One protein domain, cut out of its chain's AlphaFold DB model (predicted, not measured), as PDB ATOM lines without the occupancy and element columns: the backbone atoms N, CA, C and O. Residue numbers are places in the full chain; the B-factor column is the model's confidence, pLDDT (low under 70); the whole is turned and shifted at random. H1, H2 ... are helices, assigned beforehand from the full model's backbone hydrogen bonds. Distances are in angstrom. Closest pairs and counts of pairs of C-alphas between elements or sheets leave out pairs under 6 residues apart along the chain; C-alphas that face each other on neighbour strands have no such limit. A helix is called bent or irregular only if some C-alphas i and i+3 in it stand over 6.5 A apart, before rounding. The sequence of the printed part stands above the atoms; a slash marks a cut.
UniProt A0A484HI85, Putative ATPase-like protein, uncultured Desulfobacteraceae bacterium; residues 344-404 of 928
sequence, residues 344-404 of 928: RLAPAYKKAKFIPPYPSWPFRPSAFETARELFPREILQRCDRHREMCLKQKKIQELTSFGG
ATOM      1  N   ARG A 344     142.465 165.942 131.106       81.44
ATOM      2  CA  ARG A 344     142.033 167.102 130.296       81.44
ATOM      3  C   ARG A 344     142.980 167.412 129.139       81.44
ATOM      4  O   ARG A 344     142.540 167.839 128.076       81.44
ATOM      5  N   LEU A 345     144.263 167.133 129.324       84.44
ATOM      6  CA  LEU A 345     145.304 167.333 128.318       84.44
ATOM      7  C   LEU A 345     145.323 166.233 127.246       84.44
ATOM      8  O   LEU A 345     145.592 166.505 126.074       84.44
ATOM      9  N   ALA A 346     144.998 164.993 127.623       83.94
ATOM     10  CA  ALA A 346     145.136 163.828 126.750       83.94
ATOM     11  C   ALA A 346     144.434 163.951 125.375       83.94
ATOM     12  O   ALA A 346     145.060 163.601 124.368       83.94
ATOM     13  N   PRO A 347     143.190 164.471 125.252       81.69
ATOM     14  CA  PRO A 347     142.552 164.637 123.944       81.69
ATOM     15  C   PRO A 347     143.279 165.633 123.038       81.69
ATOM     16  O   PRO A 347     143.401 165.390 121.835       81.69
ATOM     17  N   ALA A 348     143.802 166.723 123.606       81.25
ATOM     18  CA  ALA A 348     144.538 167.739 122.862       81.25
ATOM     19  C   ALA A 348     145.860 167.184 122.325       81.25
ATOM     20  O   ALA A 348     146.192 167.387 121.157       81.25
ATOM     21  N   TYR A 349     146.562 166.388 123.132       85.50
ATOM     22  CA  TYR A 349     147.786 165.702 122.715       85.50
ATOM     23  C   TYR A 349     147.542 164.678 121.625       85.50
ATOM     24  O   TYR A 349     148.248 164.672 120.616       85.50
ATOM     25  N   LYS A 350     146.491 163.869 121.775       84.75
ATOM     26  CA  LYS A 350     146.098 162.898 120.756       84.75
ATOM     27  C   LYS A 350     145.771 163.585 119.429       84.75
ATOM     28  O   LYS A 350     146.213 163.123 118.381       84.75
ATOM     29  N   LYS A 351     145.040 164.705 119.468       80.94
ATOM     30  CA  LYS A 351     144.687 165.491 118.276       80.94
ATOM     31  C   LYS A 351     145.913 166.130 117.619       80.94
ATOM     32  O   LYS A 351     146.030 166.096 116.399       80.94
ATOM     33  N   ALA A 352     146.833 166.665 118.418       80.75
ATOM     34  CA  ALA A 352     148.080 167.259 117.943       80.75
ATOM     35  C   ALA A 352     149.157 166.220 117.573       80.75
ATOM     36  O   ALA A 352     150.249 166.611 117.170       80.75
ATOM     37  N   LYS A 353     148.876 164.913 117.731       83.50
ATOM     38  CA  LYS A 353     149.850 163.811 117.605       83.50
ATOM     39  C   LYS A 353     151.136 164.075 118.403       83.50
ATOM     40  O   LYS A 353     152.231 163.709 117.986       83.50
ATOM     41  N   PHE A 354     150.992 164.734 119.548       82.88
ATOM     42  CA  PHE A 354     152.092 165.119 120.417       82.88
ATOM     43  C   PHE A 354     152.243 164.095 121.541       82.88
ATOM     44  O   PHE A 354     151.264 163.753 122.204       82.88
ATOM     45  N   ILE A 355     153.468 163.619 121.760       85.19
ATOM     46  CA  ILE A 355     153.805 162.741 122.882       85.19
ATOM     47  C   ILE A 355     154.444 163.624 123.959       85.19
ATOM     48  O   ILE A 355     155.570 164.087 123.758       85.19
ATOM     49  N   PRO A 356     153.740 163.919 125.066       85.81
ATOM     50  CA  PRO A 356     154.301 164.742 126.126       85.81
ATOM     51  C   PRO A 356     155.376 163.965 126.911       85.81
ATOM     52  O   PRO A 356     155.272 162.743 127.030       85.81
ATOM     53  N   PRO A 357     156.371 164.647 127.512       86.00
ATOM     54  CA  PRO A 357     157.374 163.998 128.367       86.00
ATOM     55  C   PRO A 357     156.767 163.269 129.576       86.00
ATOM     56  O   PRO A 357     157.305 162.272 130.046       86.00
ATOM     57  N   TYR A 358     155.639 163.771 130.078       88.38
ATOM     58  CA  TYR A 358     154.841 163.168 131.139       88.38
ATOM     59  C   TYR A 358     153.362 163.574 130.969       88.38
ATOM     60  O   TYR A 358     153.081 164.596 130.336       88.38
ATOM     61  N   PRO A 359     152.393 162.808 131.509       86.12
ATOM     62  CA  PRO A 359     150.968 162.983 131.196       86.12
ATOM     63  C   PRO A 359     150.387 164.362 131.536       86.12
ATOM     64  O   PRO A 359     149.472 164.826 130.859       86.12
ATOM     65  N   SER A 360     150.914 165.017 132.572       87.75
ATOM     66  CA  SER A 360     150.468 166.328 133.046       87.75
ATOM     67  C   SER A 360     151.255 167.507 132.473       87.75
ATOM     68  O   SER A 360     151.147 168.602 133.010       87.75
ATOM     69  N   TRP A 361     152.081 167.333 131.435       88.44
ATOM     70  CA  TRP A 361     152.858 168.441 130.857       88.44
ATOM     71  C   TRP A 361     151.953 169.648 130.508       88.44
ATOM     72  O   TRP A 361     150.779 169.477 130.219       88.44
ATOM     73  N   PRO A 362     152.389 170.912 130.611       87.88
ATOM     74  CA  PRO A 362     153.633 171.426 131.168       87.88
ATOM     75  C   PRO A 362     153.613 171.537 132.708       87.88
ATOM     76  O   PRO A 362     154.481 172.180 133.285       87.88
ATOM     77  N   PHE A 363     152.662 170.926 133.417       90.38
ATOM     78  CA  PHE A 363     152.590 170.950 134.886       90.38
ATOM     79  C   PHE A 363     153.432 169.827 135.481       90.38
ATOM     80  O   PHE A 363     153.036 168.661 135.407       90.38
ATOM     81  N   ARG A 364     154.595 170.138 136.062       88.31
ATOM     82  CA  ARG A 364     155.439 169.096 136.666       88.31
ATOM     83  C   ARG A 364     154.659 168.308 137.722       88.31
ATOM     84  O   ARG A 364     153.887 168.918 138.462       88.31
ATOM     85  N   PRO A 365     154.913 166.997 137.881       86.81
ATOM     86  CA  PRO A 365     154.315 166.212 138.963       86.81
ATOM     87  C   PRO A 365     154.512 166.850 140.352       86.81
ATOM     88  O   PRO A 365     153.594 166.843 141.170       86.81
ATOM     89  N   SER A 366     155.661 167.500 140.583       85.12
ATOM     90  CA  SER A 366     155.954 168.244 141.818       85.12
ATOM     91  C   SER A 366     155.017 169.432 142.058       85.12
ATOM     92  O   SER A 366     154.738 169.766 143.204       85.12
ATOM     93  N   ALA A 367     154.468 170.052 141.006       85.38
ATOM     94  CA  ALA A 367     153.527 171.159 141.158       85.38
ATOM     95  C   ALA A 367     152.257 170.724 141.887       85.38
ATOM     96  O   ALA A 367     151.734 171.464 142.714       85.38
ATOM     97  N   PHE A 368     151.788 169.497 141.652       86.62
ATOM     98  CA  PHE A 368     150.574 168.980 142.284       86.62
ATOM     99  C   PHE A 368     150.743 168.685 143.782       86.62
ATOM    100  O   PHE A 368     149.749 168.485 144.483       86.62
ATOM    101  N   GLU A 369     151.969 168.728 144.315       81.94
ATOM    102  CA  GLU A 369     152.197 168.691 145.762       81.94
ATOM    103  C   GLU A 369     151.675 169.945 146.461       81.94
ATOM    104  O   GLU A 369     151.158 169.838 147.571       81.94
ATOM    105  N   THR A 370     151.720 171.100 145.789       76.69
ATOM    106  CA  THR A 370     151.159 172.362 146.290       76.69
ATOM    107  C   THR A 370     149.699 172.574 145.882       76.69
ATOM    108  O   THR A 370     149.089 173.562 146.273       76.69
ATOM    109  N   ALA A 371     149.110 171.621 145.147       72.56
ATOM    110  CA  ALA A 371     147.680 171.578 144.829       72.56
ATOM    111  C   ALA A 371     146.849 170.744 145.820       72.56
ATOM    112  O   ALA A 371     145.657 170.511 145.592       72.56
ATOM    113  N   ARG A 372     147.469 170.260 146.903       69.75
ATOM    114  CA  ARG A 372     146.752 169.625 148.014       69.75
ATOM    115  C   ARG A 372     145.788 170.643 148.618       69.75
ATOM    116  O   ARG A 372     146.072 171.832 148.629       69.75
ATOM    117  N   GLU A 373     144.640 170.169 149.082       75.50
ATOM    118  CA  GLU A 373     143.589 171.014 149.673       75.50
ATOM    119  C   GLU A 373     142.851 171.934 148.686       75.50
ATOM    120  O   GLU A 373     141.936 172.650 149.086       75.50
ATOM    121  N   LEU A 374     143.129 171.825 147.384       77.06
ATOM    122  CA  LEU A 374     142.340 172.483 146.347       77.06
ATOM    123  C   LEU A 374     141.174 171.618 145.873       77.06
ATOM    124  O   LEU A 374     141.252 170.385 145.803       77.06
ATOM    125  N   PHE A 375     140.085 172.264 145.477       79.19
ATOM    126  CA  PHE A 375     138.980 171.597 144.799       79.19
ATOM    127  C   PHE A 375     139.310 171.320 143.325       79.19
ATOM    128  O   PHE A 375     140.070 172.067 142.705       79.19
ATOM    129  N   PRO A 376     138.701 170.286 142.704       79.56
ATOM    130  CA  PRO A 376     138.936 169.960 141.296       79.56
ATOM    131  C   PRO A 376     138.794 171.160 140.352       79.56
ATOM    132  O   PRO A 376     139.612 171.336 139.454       79.56
ATOM    133  N   ARG A 377     137.790 172.017 140.580       73.50
ATOM    134  CA  ARG A 377     137.586 173.245 139.798       73.50
ATOM    135  C   ARG A 377     138.760 174.220 139.916       73.50
ATOM    136  O   ARG A 377     139.189 174.758 138.903       73.50
ATOM    137  N   GLU A 378     139.285 174.430 141.117       72.25
ATOM    138  CA  GLU A 378     140.393 175.361 141.367       72.25
ATOM    139  C   GLU A 378     141.695 174.873 140.725       72.25
ATOM    140  O   GLU A 378     142.472 175.674 140.209       72.25
ATOM    141  N   ILE A 379     141.921 173.554 140.718       81.38
ATOM    142  CA  ILE A 379     143.055 172.938 140.014       81.38
ATOM    143  C   ILE A 379     142.952 173.240 138.515       81.38
ATOM    144  O   ILE A 379     143.918 173.713 137.917       81.38
ATOM    145  N   LEU A 380     141.773 173.034 137.915       82.19
ATOM    146  CA  LEU A 380     141.535 173.317 136.496       82.19
ATOM    147  C   LEU A 380     141.688 174.806 136.164       82.19
ATOM    148  O   LEU A 380     142.351 175.132 135.187       82.19
ATOM    149  N   GLN A 381     141.159 175.706 136.999       74.31
ATOM    150  CA  GLN A 381     141.316 177.157 136.827       74.31
ATOM    151  C   GLN A 381     142.784 177.590 136.860       74.31
ATOM    152  O   GLN A 381     143.210 178.418 136.056       74.31
ATOM    153  N   ARG A 382     143.581 177.030 137.779       80.81
ATOM    154  CA  ARG A 382     145.014 177.330 137.836       80.81
ATOM    155  C   ARG A 382     145.770 176.753 136.634       80.81
ATOM    156  O   ARG A 382     146.670 177.416 136.121       80.81
ATOM    157  N   CYS A 383     145.392 175.564 136.156       82.25
ATOM    158  CA  CYS A 383     145.948 174.995 134.926       82.25
ATOM    159  C   CYS A 383     145.637 175.877 133.708       82.25
ATOM    160  O   CYS A 383     146.529 176.182 132.917       82.25
ATOM    161  N   ASP A 384     144.392 176.341 133.591       78.44
ATOM    162  CA  ASP A 384     143.944 177.226 132.518       78.44
ATOM    163  C   ASP A 384     144.693 178.568 132.537       78.44
ATOM    164  O   ASP A 384     145.241 178.989 131.520       78.44
ATOM    165  N   ARG A 385     144.851 179.176 133.720       78.19
ATOM    166  CA  ARG A 385     145.625 180.414 133.901       78.19
ATOM    167  C   ARG A 385     147.076 180.270 133.437       78.19
ATOM    168  O   ARG A 385     147.601 181.148 132.754       78.19
ATOM    169  N   HIS A 386     147.731 179.161 133.785       80.56
ATOM    170  CA  HIS A 386     149.096 178.878 133.332       80.56
ATOM    171  C   HIS A 386     149.165 178.641 131.819       80.56
ATOM    172  O   HIS A 386     150.087 179.124 131.158       80.56
ATOM    173  N   ARG A 387     148.171 177.939 131.254       82.75
ATOM    174  CA  ARG A 387     148.022 177.759 129.803       82.75
ATOM    175  C   ARG A 387     147.955 179.117 129.106       82.75
ATOM    176  O   ARG A 387     148.726 179.360 128.182       82.75
ATOM    177  N   GLU A 388     147.076 180.009 129.563       78.06
ATOM    178  CA  GLU A 388     146.937 181.362 129.016       78.06
ATOM    179  C   GLU A 388     148.243 182.160 129.105       78.06
ATOM    180  O   GLU A 388     148.617 182.828 128.142       78.06
ATOM    181  N   MET A 389     148.962 182.071 130.226       77.44
ATOM    182  CA  MET A 389     150.260 182.728 130.397       77.44
ATOM    183  C   MET A 389     151.291 182.229 129.372       77.44
ATOM    184  O   MET A 389     151.928 183.043 128.701       77.44
ATOM    185  N   CYS A 390     151.410 180.910 129.192       79.38
ATOM    186  CA  CYS A 390     152.321 180.311 128.210       79.38
ATOM    187  C   CYS A 390     151.971 180.721 126.769       79.38
ATOM    188  O   CYS A 390     152.865 181.009 125.969       79.38
ATOM    189  N   LEU A 391     150.675 180.781 126.440       79.25
ATOM    190  CA  LEU A 391     150.196 181.213 125.124       79.25
ATOM    191  C   LEU A 391     150.472 182.704 124.878       79.25
ATOM    192  O   LEU A 391     150.963 183.061 123.807       79.25
ATOM    193  N   LYS A 392     150.240 183.573 125.874       73.56
ATOM    194  CA  LYS A 392     150.539 185.016 125.792       73.56
ATOM    195  C   LYS A 392     152.025 185.287 125.572       73.56
ATOM    196  O   LYS A 392     152.381 186.105 124.731       73.56
ATOM    197  N   GLN A 393     152.888 184.575 126.294       76.31
ATOM    198  CA  GLN A 393     154.342 184.730 126.199       76.31
ATOM    199  C   GLN A 393     154.949 184.021 124.976       76.31
ATOM    200  O   GLN A 393     156.150 184.143 124.743       76.31
ATOM    201  N   LYS A 394     154.151 183.255 124.209       75.19
ATOM    202  CA  LYS A 394     154.606 182.376 123.112       75.19
ATOM    203  C   LYS A 394     155.747 181.429 123.518       75.19
ATOM    204  O   LYS A 394     156.502 180.954 122.673       75.19
ATOM    205  N   LYS A 395     155.871 181.141 124.816       77.50
ATOM    206  CA  LYS A 395     156.919 180.310 125.413       77.50
ATOM    207  C   LYS A 395     156.265 179.391 126.432       77.50
ATOM    208  O   LYS A 395     155.649 179.861 127.385       77.50
ATOM    209  N   ILE A 396     156.401 178.083 126.234       80.69
ATOM    210  CA  ILE A 396     155.886 177.098 127.187       80.69
ATOM    211  C   ILE A 396     156.896 176.966 128.321       80.69
ATOM    212  O   ILE A 396     158.032 176.551 128.101       80.69
ATOM    213  N   GLN A 397     156.473 177.355 129.520       83.12
ATOM    214  CA  GLN A 397     157.235 177.184 130.749       83.12
ATOM    215  C   GLN A 397     156.606 176.065 131.573       83.12
ATOM    216  O   GLN A 397     155.379 175.966 131.660       83.12
ATOM    217  N   GLU A 398     157.435 175.215 132.172       87.44
ATOM    218  CA  GLU A 398     156.933 174.176 133.064       87.44
ATOM    219  C   GLU A 398     156.551 174.775 134.416       87.44
ATOM    220  O   GLU A 398     157.355 175.460 135.048       87.44
ATOM    221  N   LEU A 399     155.323 174.513 134.864       86.06
ATOM    222  CA  LEU A 399     154.873 174.943 136.184       86.06
ATOM    223  C   LEU A 399     155.406 173.970 137.235       86.06
ATOM    224  O   LEU A 399     155.212 172.759 137.109       86.06
ATOM    225  N   THR A 400     156.040 174.499 138.278       82.31
ATOM    226  CA  THR A 400     156.617 173.719 139.385       82.31
ATOM    227  C   THR A 400     155.830 173.834 140.691       82.31
ATOM    228  O   THR A 400     156.073 173.034 141.589       82.31
ATOM    229  N   SER A 401     154.882 174.778 140.796       79.81
ATOM    230  CA  SER A 401     153.993 174.970 141.952       79.81
ATOM    231  C   SER A 401     152.727 175.753 141.575       79.81
ATOM    232  O   SER A 401     152.786 176.668 140.759       79.81
ATOM    233  N   PHE A 402     151.589 175.425 142.195       70.56
ATOM    234  CA  PHE A 402     150.295 176.104 142.021       70.56
ATOM    235  C   PHE A 402     150.038 177.279 142.991       70.56
ATOM    236  O   PHE A 402     149.016 177.961 142.850       70.56
ATOM    237  N   GLY A 403     150.956 177.532 143.935       60.16
ATOM    238  CA  GLY A 403     150.845 178.574 144.969       60.16
ATOM    239  C   GLY A 403     149.887 178.216 146.118       60.16
ATOM    240  O   GLY A 403     148.835 177.614 145.892       60.16
ATOM    241  N   GLY A 404     150.249 178.591 147.354       44.41
ATOM    242  CA  GLY A 404     149.449 178.356 148.568       44.41
ATOM    243  C   GLY A 404     148.241 179.300 148.715       44.41
ATOM    244  O   GLY A 404     148.119 180.270 147.959       44.41
TER     245      GLY A 404
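What this domain is: This is residues 344 to 404 of the 928 residues of the protein "Putative ATPase-like protein" of uncultured Desulfobacteraceae bacterium (UniProt A0A484HI85). One long helix, H3, and a short one, H1, lie on one side of a loop-rich body, with the short helix H2 and most of the final stretch, residues 393 to 404, on the other. The long link of residues 352 to 364 crosses over from H1 to H2, and after H3 the final stretch folds back toward H2. The printed part has 61 residues with three named helices, in the order H1, H2, H3, and no named strand; its class is all helix, though under half of the residues are in named elements. It is compact, with a radius of gyration of the C-alphas of 11.7 A, and spans 33 by 23 by 19 A.

How they stand to each other: H1, residues 344 to 351, is apart from H2, residues 365 to 369. H2 is apart from H3, residues 376 to 392. H1 and H3 are apart too. Every O i to N i+4 pair of H3 is within hydrogen-bond range, against 3 of 4 in H1 and 0 of 1 in H2, where 2 of 2 O i to N i+3 pairs are within range.

Where its parts are: H1 begins with C-alpha 344 at (142.033, 167.102, 130.296) and measures 12.4 A; it is irregular, but only just, with C-alphas 344 and 347 6.8 A apart. H2 measures 7.5 A. H3 measures 24.5 A, from C-alpha 376 at (138.936, 169.960, 141.296) to C-alpha 392 at (150.539, 185.016, 125.792).

The domain as a whole: The two C-alphas farthest apart, those of Lys 353 and Gly 404, are 34.2 A apart. The printed part has no cut. The link from H1 to H2 is long, with 13 residues, and that from H2 to H3 is short, with 6. The mean pLDDT of the printed part is 80.3; residues 372, 403 and 404 are under 70.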